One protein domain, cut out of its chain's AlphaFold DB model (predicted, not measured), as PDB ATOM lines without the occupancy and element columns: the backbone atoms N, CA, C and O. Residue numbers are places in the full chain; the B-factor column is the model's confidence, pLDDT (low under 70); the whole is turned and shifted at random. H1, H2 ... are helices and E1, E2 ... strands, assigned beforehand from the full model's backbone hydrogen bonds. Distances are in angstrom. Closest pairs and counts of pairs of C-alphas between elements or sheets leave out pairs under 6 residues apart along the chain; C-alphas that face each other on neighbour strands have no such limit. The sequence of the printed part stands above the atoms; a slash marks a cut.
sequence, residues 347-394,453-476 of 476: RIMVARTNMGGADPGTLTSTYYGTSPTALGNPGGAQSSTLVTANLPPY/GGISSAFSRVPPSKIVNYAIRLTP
ATOM      1  N   ARG A 347      96.928  90.338 129.489       95.50
ATOM      2  CA  ARG A 347      96.622  89.235 128.565       95.50
ATOM      3  C   ARG A 347      95.190  89.313 128.064       95.50
ATOM      4  O   ARG A 347      94.274  89.546 128.848       95.50
ATOM      5  N   ILE A 348      94.993  89.047 126.777       94.94
ATOM      6  CA  ILE A 348      93.652  88.878 126.215       94.94
ATOM      7  C   ILE A 348      93.148  87.445 126.418       94.94
ATOM      8  O   ILE A 348      93.928  86.492 126.499       94.94
ATOM      9  N   MET A 349      91.829  87.291 126.497       95.38
ATOM     10  CA  MET A 349      91.186  85.980 126.473       95.38
ATOM     11  C   MET A 349      91.107  85.487 125.029       95.38
ATOM     12  O   MET A 349      90.696  86.231 124.140       95.38
ATOM     13  N   VAL A 350      91.509  84.239 124.803       94.88
ATOM     14  CA  VAL A 350      91.417  83.577 123.499       94.88
ATOM     15  C   VAL A 350      90.694  82.252 123.677       94.88
ATOM     16  O   VAL A 350      90.978  81.494 124.603       94.88
ATOM     17  N   ALA A 351      89.735  81.989 122.797       94.31
ATOM     18  CA  ALA A 351      88.963  80.761 122.815       94.31
ATOM     19  C   ALA A 351      89.855  79.539 122.545       94.31
ATOM     20  O   ALA A 351      90.651  79.536 121.604       94.31
ATOM     21  N   ARG A 352      89.681  78.487 123.346       94.94
ATOM     22  CA  ARG A 352      90.278  77.173 123.100       94.94
ATOM     23  C   ARG A 352      89.862  76.660 121.717       94.94
ATOM     24  O   ARG A 352      88.685  76.691 121.368       94.94
ATOM     25  N   THR A 353      90.815  76.178 120.927       94.56
ATOM     26  CA  THR A 353      90.586  75.907 119.496       94.56
ATOM     27  C   THR A 353      89.747  74.660 119.223       94.56
ATOM     28  O   THR A 353      89.009  74.620 118.248       94.56
ATOM     29  N   ASN A 354      89.788  73.662 120.101       92.62
ATOM     30  CA  ASN A 354      89.078  72.387 119.960       92.62
ATOM     31  C   ASN A 354      87.788  72.307 120.808       92.62
ATOM     32  O   ASN A 354      87.402  71.238 121.291       92.62
ATOM     33  N   MET A 355      87.122  73.441 121.061       90.44
ATOM     34  CA  MET A 355      85.819  73.436 121.735       90.44
ATOM     35  C   MET A 355      84.768  72.743 120.860       90.44
ATOM     36  O   MET A 355      84.523  73.159 119.734       90.44
ATOM     37  N   GLY A 356      84.133  71.695 121.392       81.69
ATOM     38  CA  GLY A 356      83.085  70.952 120.687       81.69
ATOM     39  C   GLY A 356      83.585  69.949 119.640       81.69
ATOM     40  O   GLY A 356      82.760  69.393 118.921       81.69
ATOM     41  N   GLY A 357      84.895  69.686 119.545       86.88
ATOM     42  CA  GLY A 357      85.419  68.689 118.610       86.88
ATOM     43  C   GLY A 357      86.880  68.899 118.224       86.88
ATOM     44  O   GLY A 357      87.736  69.097 119.081       86.88
ATOM     45  N   ALA A 358      87.169  68.795 116.927       89.00
ATOM     46  CA  ALA A 358      88.517  68.918 116.377       89.00
ATOM     47  C   ALA A 358      89.000  70.380 116.314       89.00
ATOM     48  O   ALA A 358      88.200  71.303 116.184       89.00
ATOM     49  N   ASP A 359      90.320  70.575 116.375       90.94
ATOM     50  CA  ASP A 359      90.956  71.885 116.202       90.94
ATOM     51  C   ASP A 359      90.888  72.324 114.721       90.94
ATOM     52  O   ASP A 359      91.392  71.600 113.857       90.94
ATOM     53  N   PRO A 360      90.300  73.491 114.396       92.19
ATOM     54  CA  PRO A 360      90.236  74.010 113.031       92.19
ATOM     55  C   PRO A 360      91.573  74.581 112.518       92.19
ATOM     56  O   PRO A 360      91.645  75.018 111.372       92.19
ATOM     57  N   GLY A 361      92.625  74.632 113.341       91.75
ATOM     58  CA  GLY A 361      93.946  75.144 112.969       91.75
ATOM     59  C   GLY A 361      94.019  76.669 112.857       91.75
ATOM     60  O   GLY A 361      94.970  77.203 112.286       91.75
ATOM     61  N   THR A 362      93.030  77.390 113.397       92.44
ATOM     62  CA  THR A 362      92.960  78.864 113.360       92.44
ATOM     63  C   THR A 362      94.020  79.532 114.233       92.44
ATOM     64  O   THR A 362      94.441  80.654 113.954       92.44
ATOM     65  N   LEU A 363      94.481  78.833 115.269       94.31
ATOM     66  CA  LEU A 363      95.596  79.220 116.116       94.31
ATOM     67  C   LEU A 363      96.447  77.977 116.353       94.31
ATOM     68  O   LEU A 363      95.942  76.969 116.831       94.31
ATOM     69  N   THR A 364      97.729  78.032 116.003       94.12
ATOM     70  CA  THR A 364      98.635  76.879 116.094       94.12
ATOM     71  C   THR A 364      99.703  77.108 117.151       94.12
ATOM     72  O   THR A 364     100.071  78.250 117.443       94.12
ATOM     73  N   SER A 365     100.260  76.025 117.693       92.56
ATOM     74  CA  SER A 365     101.372  76.102 118.649       92.56
ATOM     75  C   SER A 365     102.601  76.816 118.079       92.56
ATOM     76  O   SER A 365     103.289  77.508 118.824       92.56
ATOM     77  N   THR A 366     102.830  76.743 116.763       92.50
ATOM     78  CA  THR A 366     103.916  77.453 116.068       92.50
ATOM     79  C   THR A 366     103.878  78.966 116.290       92.50
ATOM     80  O   THR A 366     104.924  79.578 116.482       92.50
ATOM     81  N   TYR A 367     102.689  79.580 116.275       93.44
ATOM     82  CA  TYR A 367     102.546  81.031 116.448       93.44
ATOM     83  C   TYR A 367     102.079  81.424 117.853       93.44
ATOM     84  O   TYR A 367     102.373  82.531 118.302       93.44
ATOM     85  N   TYR A 368     101.376  80.536 118.560       95.00
ATOM     86  CA  TYR A 368     100.948  80.766 119.939       95.00
ATOM     87  C   TYR A 368     102.081  80.551 120.955       95.00
ATOM     88  O   TYR A 368     102.092  81.196 121.999       95.00
ATOM     89  N   GLY A 369     103.047  79.679 120.653       92.50
ATOM     90  CA  GLY A 369     104.180  79.320 121.517       92.50
ATOM     91  C   GLY A 369     103.918  78.108 122.418       92.50
ATOM     92  O   GLY A 369     104.840  77.356 122.722       92.50
ATOM     93  N   THR A 370     102.663  77.863 122.796       92.81
ATOM     94  CA  THR A 370     102.227  76.676 123.553       92.81
ATOM     95  C   THR A 370     101.050  75.998 122.856       92.81
ATOM     96  O   THR A 370     100.561  76.482 121.837       92.81
ATOM     97  N   SER A 371     100.543  74.885 123.399       92.69
ATOM     98  CA  SER A 371      99.315  74.285 122.861       92.69
ATOM     99  C   SER A 371      98.107  75.218 123.067       92.69
ATOM    100  O   SER A 371      97.858  75.585 124.221       92.69
ATOM    101  N   PRO A 372      97.356  75.577 122.004       93.81
ATOM    102  CA  PRO A 372      96.141  76.395 122.085       93.81
ATOM    103  C   PRO A 372      94.880  75.580 122.433       93.81
ATOM    104  O   PRO A 372      93.811  76.148 122.659       93.81
ATOM    105  N   THR A 373      94.999  74.252 122.511       93.75
ATOM    106  CA  THR A 373      93.922  73.347 122.941       93.75
ATOM    107  C   THR A 373      93.878  73.154 124.456       93.75
ATOM    108  O   THR A 373      92.868  72.714 124.993       93.75
ATOM    109  N   ALA A 374      94.948  73.491 125.176       94.25
ATOM    110  CA  ALA A 374      95.015  73.297 126.618       94.25
ATOM    111  C   ALA A 374      94.472  74.513 127.374       94.25
ATOM    112  O   ALA A 374      94.878  75.651 127.122       94.25
ATOM    113  N   LEU A 375      93.558  74.275 128.313       95.75
ATOM    114  CA  LEU A 375      92.906  75.341 129.069       95.75
ATOM    115  C   LEU A 375      93.908  76.046 129.993       95.75
ATOM    116  O   LEU A 375      94.703  75.396 130.665       95.75
ATOM    117  N   GLY A 376      93.862  77.380 130.040       94.75
ATOM    118  CA  GLY A 376      94.725  78.196 130.895       94.75
ATOM    119  C   GLY A 376      96.137  78.445 130.352       94.75
ATOM    120  O   GLY A 376      96.843  79.303 130.894       94.75
ATOM    121  N   ASN A 377      96.531  77.789 129.251       94.81
ATOM    122  CA  ASN A 377      97.853  77.972 128.657       94.81
ATOM    123  C   ASN A 377      98.076  79.425 128.194       94.81
ATOM    124  O   ASN A 377      97.277  79.961 127.408       94.81
ATOM    125  N   PRO A 378      99.159  80.080 128.647       94.62
ATOM    126  CA  PRO A 378      99.544  81.389 128.148       94.62
ATOM    127  C   PRO A 378     100.240  81.260 126.793       94.62
ATOM    128  O   PRO A 378     100.966  80.302 126.558       94.62
ATOM    129  N   GLY A 379     100.082  82.257 125.935       94.56
ATOM    130  CA  GLY A 379     100.794  82.313 124.665       94.56
ATOM    131  C   GLY A 379     100.833  83.716 124.085       94.56
ATOM    132  O   GLY A 379     100.381  84.679 124.711       94.56
ATOM    133  N   GLY A 380     101.393  83.823 122.885       94.62
ATOM    134  CA  GLY A 380     101.675  85.100 122.240       94.62
ATOM    135  C   GLY A 380     102.775  85.899 122.944       94.62
ATOM    136  O   GLY A 380     103.309  85.510 123.983       94.62
ATOM    137  N   ALA A 381     103.137  87.033 122.354       93.38
ATOM    138  CA  ALA A 381     104.209  87.888 122.851       93.38
ATOM    139  C   ALA A 381     103.887  89.367 122.612       93.38
ATOM    140  O   ALA A 381     103.165  89.711 121.680       93.38
ATOM    141  N   GLN A 382     104.439  90.254 123.449       95.06
ATOM    142  CA  GLN A 382     104.295  91.707 123.273       95.06
ATOM    143  C   GLN A 382     105.036  92.208 122.024       95.06
ATOM    144  O   GLN A 382     104.642  93.203 121.421       95.06
ATOM    145  N   SER A 383     106.111  91.524 121.636       92.25
ATOM    146  CA  SER A 383     106.955  91.880 120.501       92.25
ATOM    147  C   SER A 383     107.406  90.630 119.755       92.25
ATOM    148  O   SER A 383     107.613  89.579 120.363       92.25
ATOM    149  N   SER A 384     107.631  90.767 118.451       90.75
ATOM    150  CA  SER A 384     108.283  89.758 117.619       90.75
ATOM    151  C   SER A 384     109.444  90.413 116.876       90.75
ATOM    152  O   SER A 384     109.278  91.486 116.294       90.75
ATOM    153  N   THR A 385     110.625  89.798 116.929       90.88
ATOM    154  CA  THR A 385     111.809  90.283 116.211       90.88
ATOM    155  C   THR A 385     111.768  89.774 114.779       90.88
ATOM    156  O   THR A 385     111.712  88.565 114.557       90.88
ATOM    157  N   LEU A 386     111.834  90.684 113.809       92.50
ATOM    158  CA  LEU A 386     111.944  90.316 112.403       92.50
ATOM    159  C   LEU A 386     113.331  89.718 112.138       92.50
ATOM    160  O   LEU A 386     114.344  90.368 112.396       92.50
ATOM    161  N   VAL A 387     113.380  88.493 111.620       92.56
ATOM    162  CA  VAL A 387     114.629  87.844 111.196       92.56
ATOM    163  C   VAL A 387     114.733  87.823 109.677       92.56
ATOM    164  O   VAL A 387     113.728  87.938 108.973       92.56
ATOM    165  N   THR A 388     115.944  87.622 109.150       93.12
ATOM    166  CA  THR A 388     116.192  87.568 107.700       93.12
ATOM    167  C   THR A 388     115.235  86.619 106.990       93.12
ATOM    168  O   THR A 388     114.704  86.981 105.951       93.12
ATOM    169  N   ALA A 389     114.925  85.457 107.579       93.44
ATOM    170  CA  ALA A 389     113.999  84.481 107.003       93.44
ATOM    171  C   ALA A 389     112.580  85.028 106.746       93.44
ATOM    172  O   ALA A 389     111.866  84.464 105.915       93.44
ATOM    173  N   ASN A 390     112.152  86.091 107.434       94.38
ATOM    174  CA  ASN A 390     110.842  86.718 107.238       94.38
ATOM    175  C   ASN A 390     110.812  87.708 106.067       94.38
ATOM    176  O   ASN A 390     109.731  88.092 105.625       94.38
ATOM    177  N   LEU A 391     111.973  88.149 105.576       93.75
ATOM    178  CA  LEU A 391     112.049  89.076 104.452       93.75
ATOM    179  C   LEU A 391     111.732  88.358 103.128       93.75
ATOM    180  O   LEU A 391     112.010  87.161 103.003       93.75
ATOM    181  N   PRO A 392     111.192  89.065 102.121       94.12
ATOM    182  CA  PRO A 392     111.051  88.512 100.781       94.12
ATOM    183  C   PRO A 392     112.400  88.127 100.155       94.12
ATOM    184  O   PRO A 392     113.396  88.823 100.390       94.12
ATOM    185  N   PRO A 393     112.452  87.055  99.342       93.69
ATOM    186  CA  PRO A 393     113.617  86.776  98.512       93.69
ATOM    187  C   PRO A 393     113.719  87.814  97.392       93.69
ATOM    188  O   PRO A 393     112.721  88.146  96.749       93.69
ATOM    189  N   TYR A 394     114.927  88.300  97.118       91.56
ATOM    190  CA  TYR A 394     115.203  89.140  95.952       91.56
ATOM    191  C   TYR A 394     116.608  88.874  95.410       91.56
ATOM    192  O   TYR A 394     117.534  88.596  96.166       91.56
ATOM    193  N   GLY A 453     118.027  88.490 100.853       87.25
ATOM    194  CA  GLY A 453     116.782  88.544 101.613       87.25
ATOM    195  C   GLY A 453     116.481  87.225 102.319       87.25
ATOM    196  O   GLY A 453     117.395  86.542 102.781       87.25
ATOM    197  N   GLY A 454     115.194  86.913 102.456       91.44
ATOM    198  CA  GLY A 454     114.701  85.753 103.194       91.44
ATOM    199  C   GLY A 454     113.902  84.776 102.348       91.44
ATOM    200  O   GLY A 454     114.031  84.721 101.131       91.44
ATOM    201  N   ILE A 455     113.049  84.007 103.023       93.94
ATOM    202  CA  ILE A 455     112.149  83.023 102.405       93.94
ATOM    203  C   ILE A 455     110.672  83.383 102.616       93.94
ATOM    204  O   ILE A 455     109.808  82.521 102.489       93.94
ATOM    205  N   SER A 456     110.374  84.633 102.991       93.12
ATOM    206  CA  SER A 456     109.023  85.079 103.366       93.12
ATOM    207  C   SER A 456     108.357  84.197 104.435       93.12
ATOM    208  O   SER A 456     107.139  84.018 104.430       93.12
ATOM    209  N   SER A 457     109.140  83.612 105.349       93.81
ATOM    210  CA  SER A 457     108.577  82.795 106.430       93.81
ATOM    211  C   SER A 457     107.686  83.652 107.329       93.81
ATOM    212  O   SER A 457     108.016  84.792 107.662       93.81
ATOM    213  N   ALA A 458     106.533  83.115 107.720       92.38
ATOM    214  CA  ALA A 458     105.611  83.824 108.592       92.38
ATOM    215  C   ALA A 458     106.185  83.977 110.012       92.38
ATOM    216  O   ALA A 458     106.931  83.130 110.501       92.38
ATOM    217  N   PHE A 459     105.798  85.057 110.687       92.12
ATOM    218  CA  PHE A 459     106.110  85.323 112.091       92.12
ATOM    219  C   PHE A 459     104.815  85.509 112.889       92.12
ATOM    220  O   PHE A 459     103.757  85.806 112.325       92.12
ATOM    221  N   SER A 460     104.886  85.314 114.206       93.06
ATOM    222  CA  SER A 460     103.707  85.432 115.067       93.06
ATOM    223  C   SER A 460     103.240  86.883 115.194       93.06
ATOM    224  O   SER A 460     104.038  87.796 115.395       93.06
ATOM    225  N   ARG A 461     101.920  87.076 115.124       92.81
ATOM    226  CA  ARG A 461     101.229  88.343 115.420       92.81
ATOM    227  C   ARG A 461     100.324  88.239 116.647       92.81
ATOM    228  O   ARG A 461      99.505  89.121 116.882       92.81
ATOM    229  N   VAL A 462     100.416  87.137 117.390       95.06
ATOM    230  CA  VAL A 462      99.516  86.876 118.511       95.06
ATOM    231  C   VAL A 462      99.958  87.724 119.711       95.06
ATOM    232  O   VAL A 462     101.084  87.541 120.182       95.06
ATOM    233  N   PRO A 463      99.109  88.633 120.229       95.62
ATOM    234  CA  PRO A 463      99.432  89.401 121.428       95.62
ATOM    235  C   PRO A 463      99.462  88.489 122.666       95.62
ATOM    236  O   PRO A 463      98.954  87.365 122.606       95.62
ATOM    237  N   PRO A 464      99.996  88.944 123.813       96.81
ATOM    238  CA  PRO A 464      99.945  88.174 125.050       96.81
ATOM    239  C   PRO A 464      98.508  87.756 125.370       96.81
ATOM    240  O   PRO A 464      97.607  88.587 125.489       96.81
ATOM    241  N   SER A 465      98.295  86.453 125.473       96.50
ATOM    242  CA  SER A 465      96.973  85.836 125.499       96.50
ATOM    243  C   SER A 465      96.934  84.681 126.491       96.50
ATOM    244  O   SER A 465      97.973  84.169 126.921       96.50
ATOM    245  N   LYS A 466      95.727  84.263 126.871       95.69
ATOM    246  CA  LYS A 466      95.499  83.064 127.679       95.69
ATOM    247  C   LYS A 466      94.270  82.305 127.176       95.69
ATOM    248  O   LYS A 466      93.239  82.920 126.897       95.69
ATOM    249  N   ILE A 467      94.401  80.981 127.065       96.38
ATOM    250  CA  ILE A 467      93.339  80.106 126.557       96.38
ATOM    251  C   ILE A 467      92.230  79.936 127.591       96.38
ATOM    252  O   ILE A 467      92.490  79.556 128.734       96.38
ATOM    253  N   VAL A 468      90.987  80.159 127.164       95.25
ATOM    254  CA  VAL A 468      89.769  79.972 127.961       95.25
ATOM    255  C   VAL A 468      88.677  79.288 127.144       95.25
ATOM    256  O   VAL A 468      88.712  79.282 125.914       95.25
ATOM    257  N   ASN A 469      87.669  78.744 127.820       93.50
ATOM    258  CA  ASN A 469      86.458  78.286 127.150       93.50
ATOM    259  C   ASN A 469      85.510  79.473 126.930       93.50
ATOM    260  O   ASN A 469      85.285  80.263 127.844       93.50
ATOM    261  N   TYR A 470      84.948  79.591 125.727       91.69
ATOM    262  CA  TYR A 470      83.858  80.526 125.447       91.69
ATOM    263  C   TYR A 470      82.550  79.748 125.525       91.69
ATOM    264  O   TYR A 470      82.401  78.706 124.889       91.69
ATOM    265  N   ALA A 471      81.607  80.261 126.304       87.19
ATOM    266  CA  ALA A 471      80.272  79.704 126.432       87.19
ATOM    267  C   ALA A 471      79.247  80.816 126.222       87.19
ATOM    268  O   ALA A 471      79.463  81.959 126.624       87.19
ATOM    269  N   ILE A 472      78.130  80.468 125.592       84.06
ATOM    270  CA  ILE A 472      76.980  81.351 125.435       84.06
ATOM    271  C   ILE A 472      75.810  80.765 126.213       84.06
ATOM    272  O   ILE A 472      75.564  79.559 126.182       84.06
ATOM    273  N   ARG A 473      75.099  81.624 126.943       72.69
ATOM    274  CA  ARG A 473      73.896  81.231 127.671       72.69
ATOM    275  C   ARG A 473      72.810  80.835 126.668       72.69
ATOM    276  O   ARG A 473      72.443  81.647 125.825       72.69
ATOM    277  N   LEU A 474      72.301  79.608 126.771       65.00
ATOM    278  CA  LEU A 474      71.289  79.083 125.846       65.00
ATOM    279  C   LEU A 474      69.850  79.322 126.325       65.00
ATOM    280  O   LEU A 474      68.952  79.436 125.498       65.00
ATOM    281  N   THR A 475      69.625  79.431 127.636       53.03
ATOM    282  CA  THR A 475      68.295  79.658 128.226       53.03
ATOM    283  C   THR A 475      68.360  80.598 129.445       53.03
ATOM    284  O   THR A 475      69.430  80.694 130.055       53.03
ATOM    285  N   PRO A 476      67.260  81.301 129.796       55.53
ATOM    286  CA  PRO A 476      67.169  82.243 130.927       55.53
ATOM    287  C   PRO A 476      67.242  81.619 132.325       55.53
ATOM    288  O   PRO A 476      67.520  80.410 132.439       55.53
TER     289      PRO A 476
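Overview. This is residues 347 to 394 and 453 to 476 of the 476 residues of the protein "Phage Tail Collar Domain" of Bradyrhizobium arachidis (UniProt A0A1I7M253). Little regular structure is present: a rod of mostly loops, in which a small parallel pair of strands, E1 and E2, joins the first printed residues to the last stretch. Residues 380 to 394 run out to one end, residues 453 to 464 come back from it, and the tail after E2 makes the other end. The printed part has 72 residues, with E1, H1 and E2 in that order; the class is mixed, with 12 residues in named elements. It is loose, with a radius of gyration of the C-alphas of 15.5 A and spans of 59 by 24 by 19 A.

Arrangement. E1, residues 348 to 351, and E2, residues 465 to 468, are parallel neighbours at 40 degrees. N 466 and O 348, 2.9 A apart, are within hydrogen-bond range. Residues 378 to 379 pair antiparallel with residues 465 to 466 of E2. H1, residues 365 to 368, is too short for any O i to N i+4 pair; its one O i to N i+3 pair is not within range.

Along the chain. E1 begins at C-alpha 348 (93.652, 88.878, 126.215) and is 10.0 A long. H1 spans 4.9 A. E2, 9.6 A, ends at C-alpha 468 (89.769, 79.972, 127.961).

Size, cuts and confidence. The farthest C-alphas, Tyr 394 and Pro 476, are 59.8 A apart. Residues 395 to 452 are cut out, with 5.9 A between C-alphas 394 and 453. The link E1 to H1 is long. Residues 474 to 476 have pLDDT under 70.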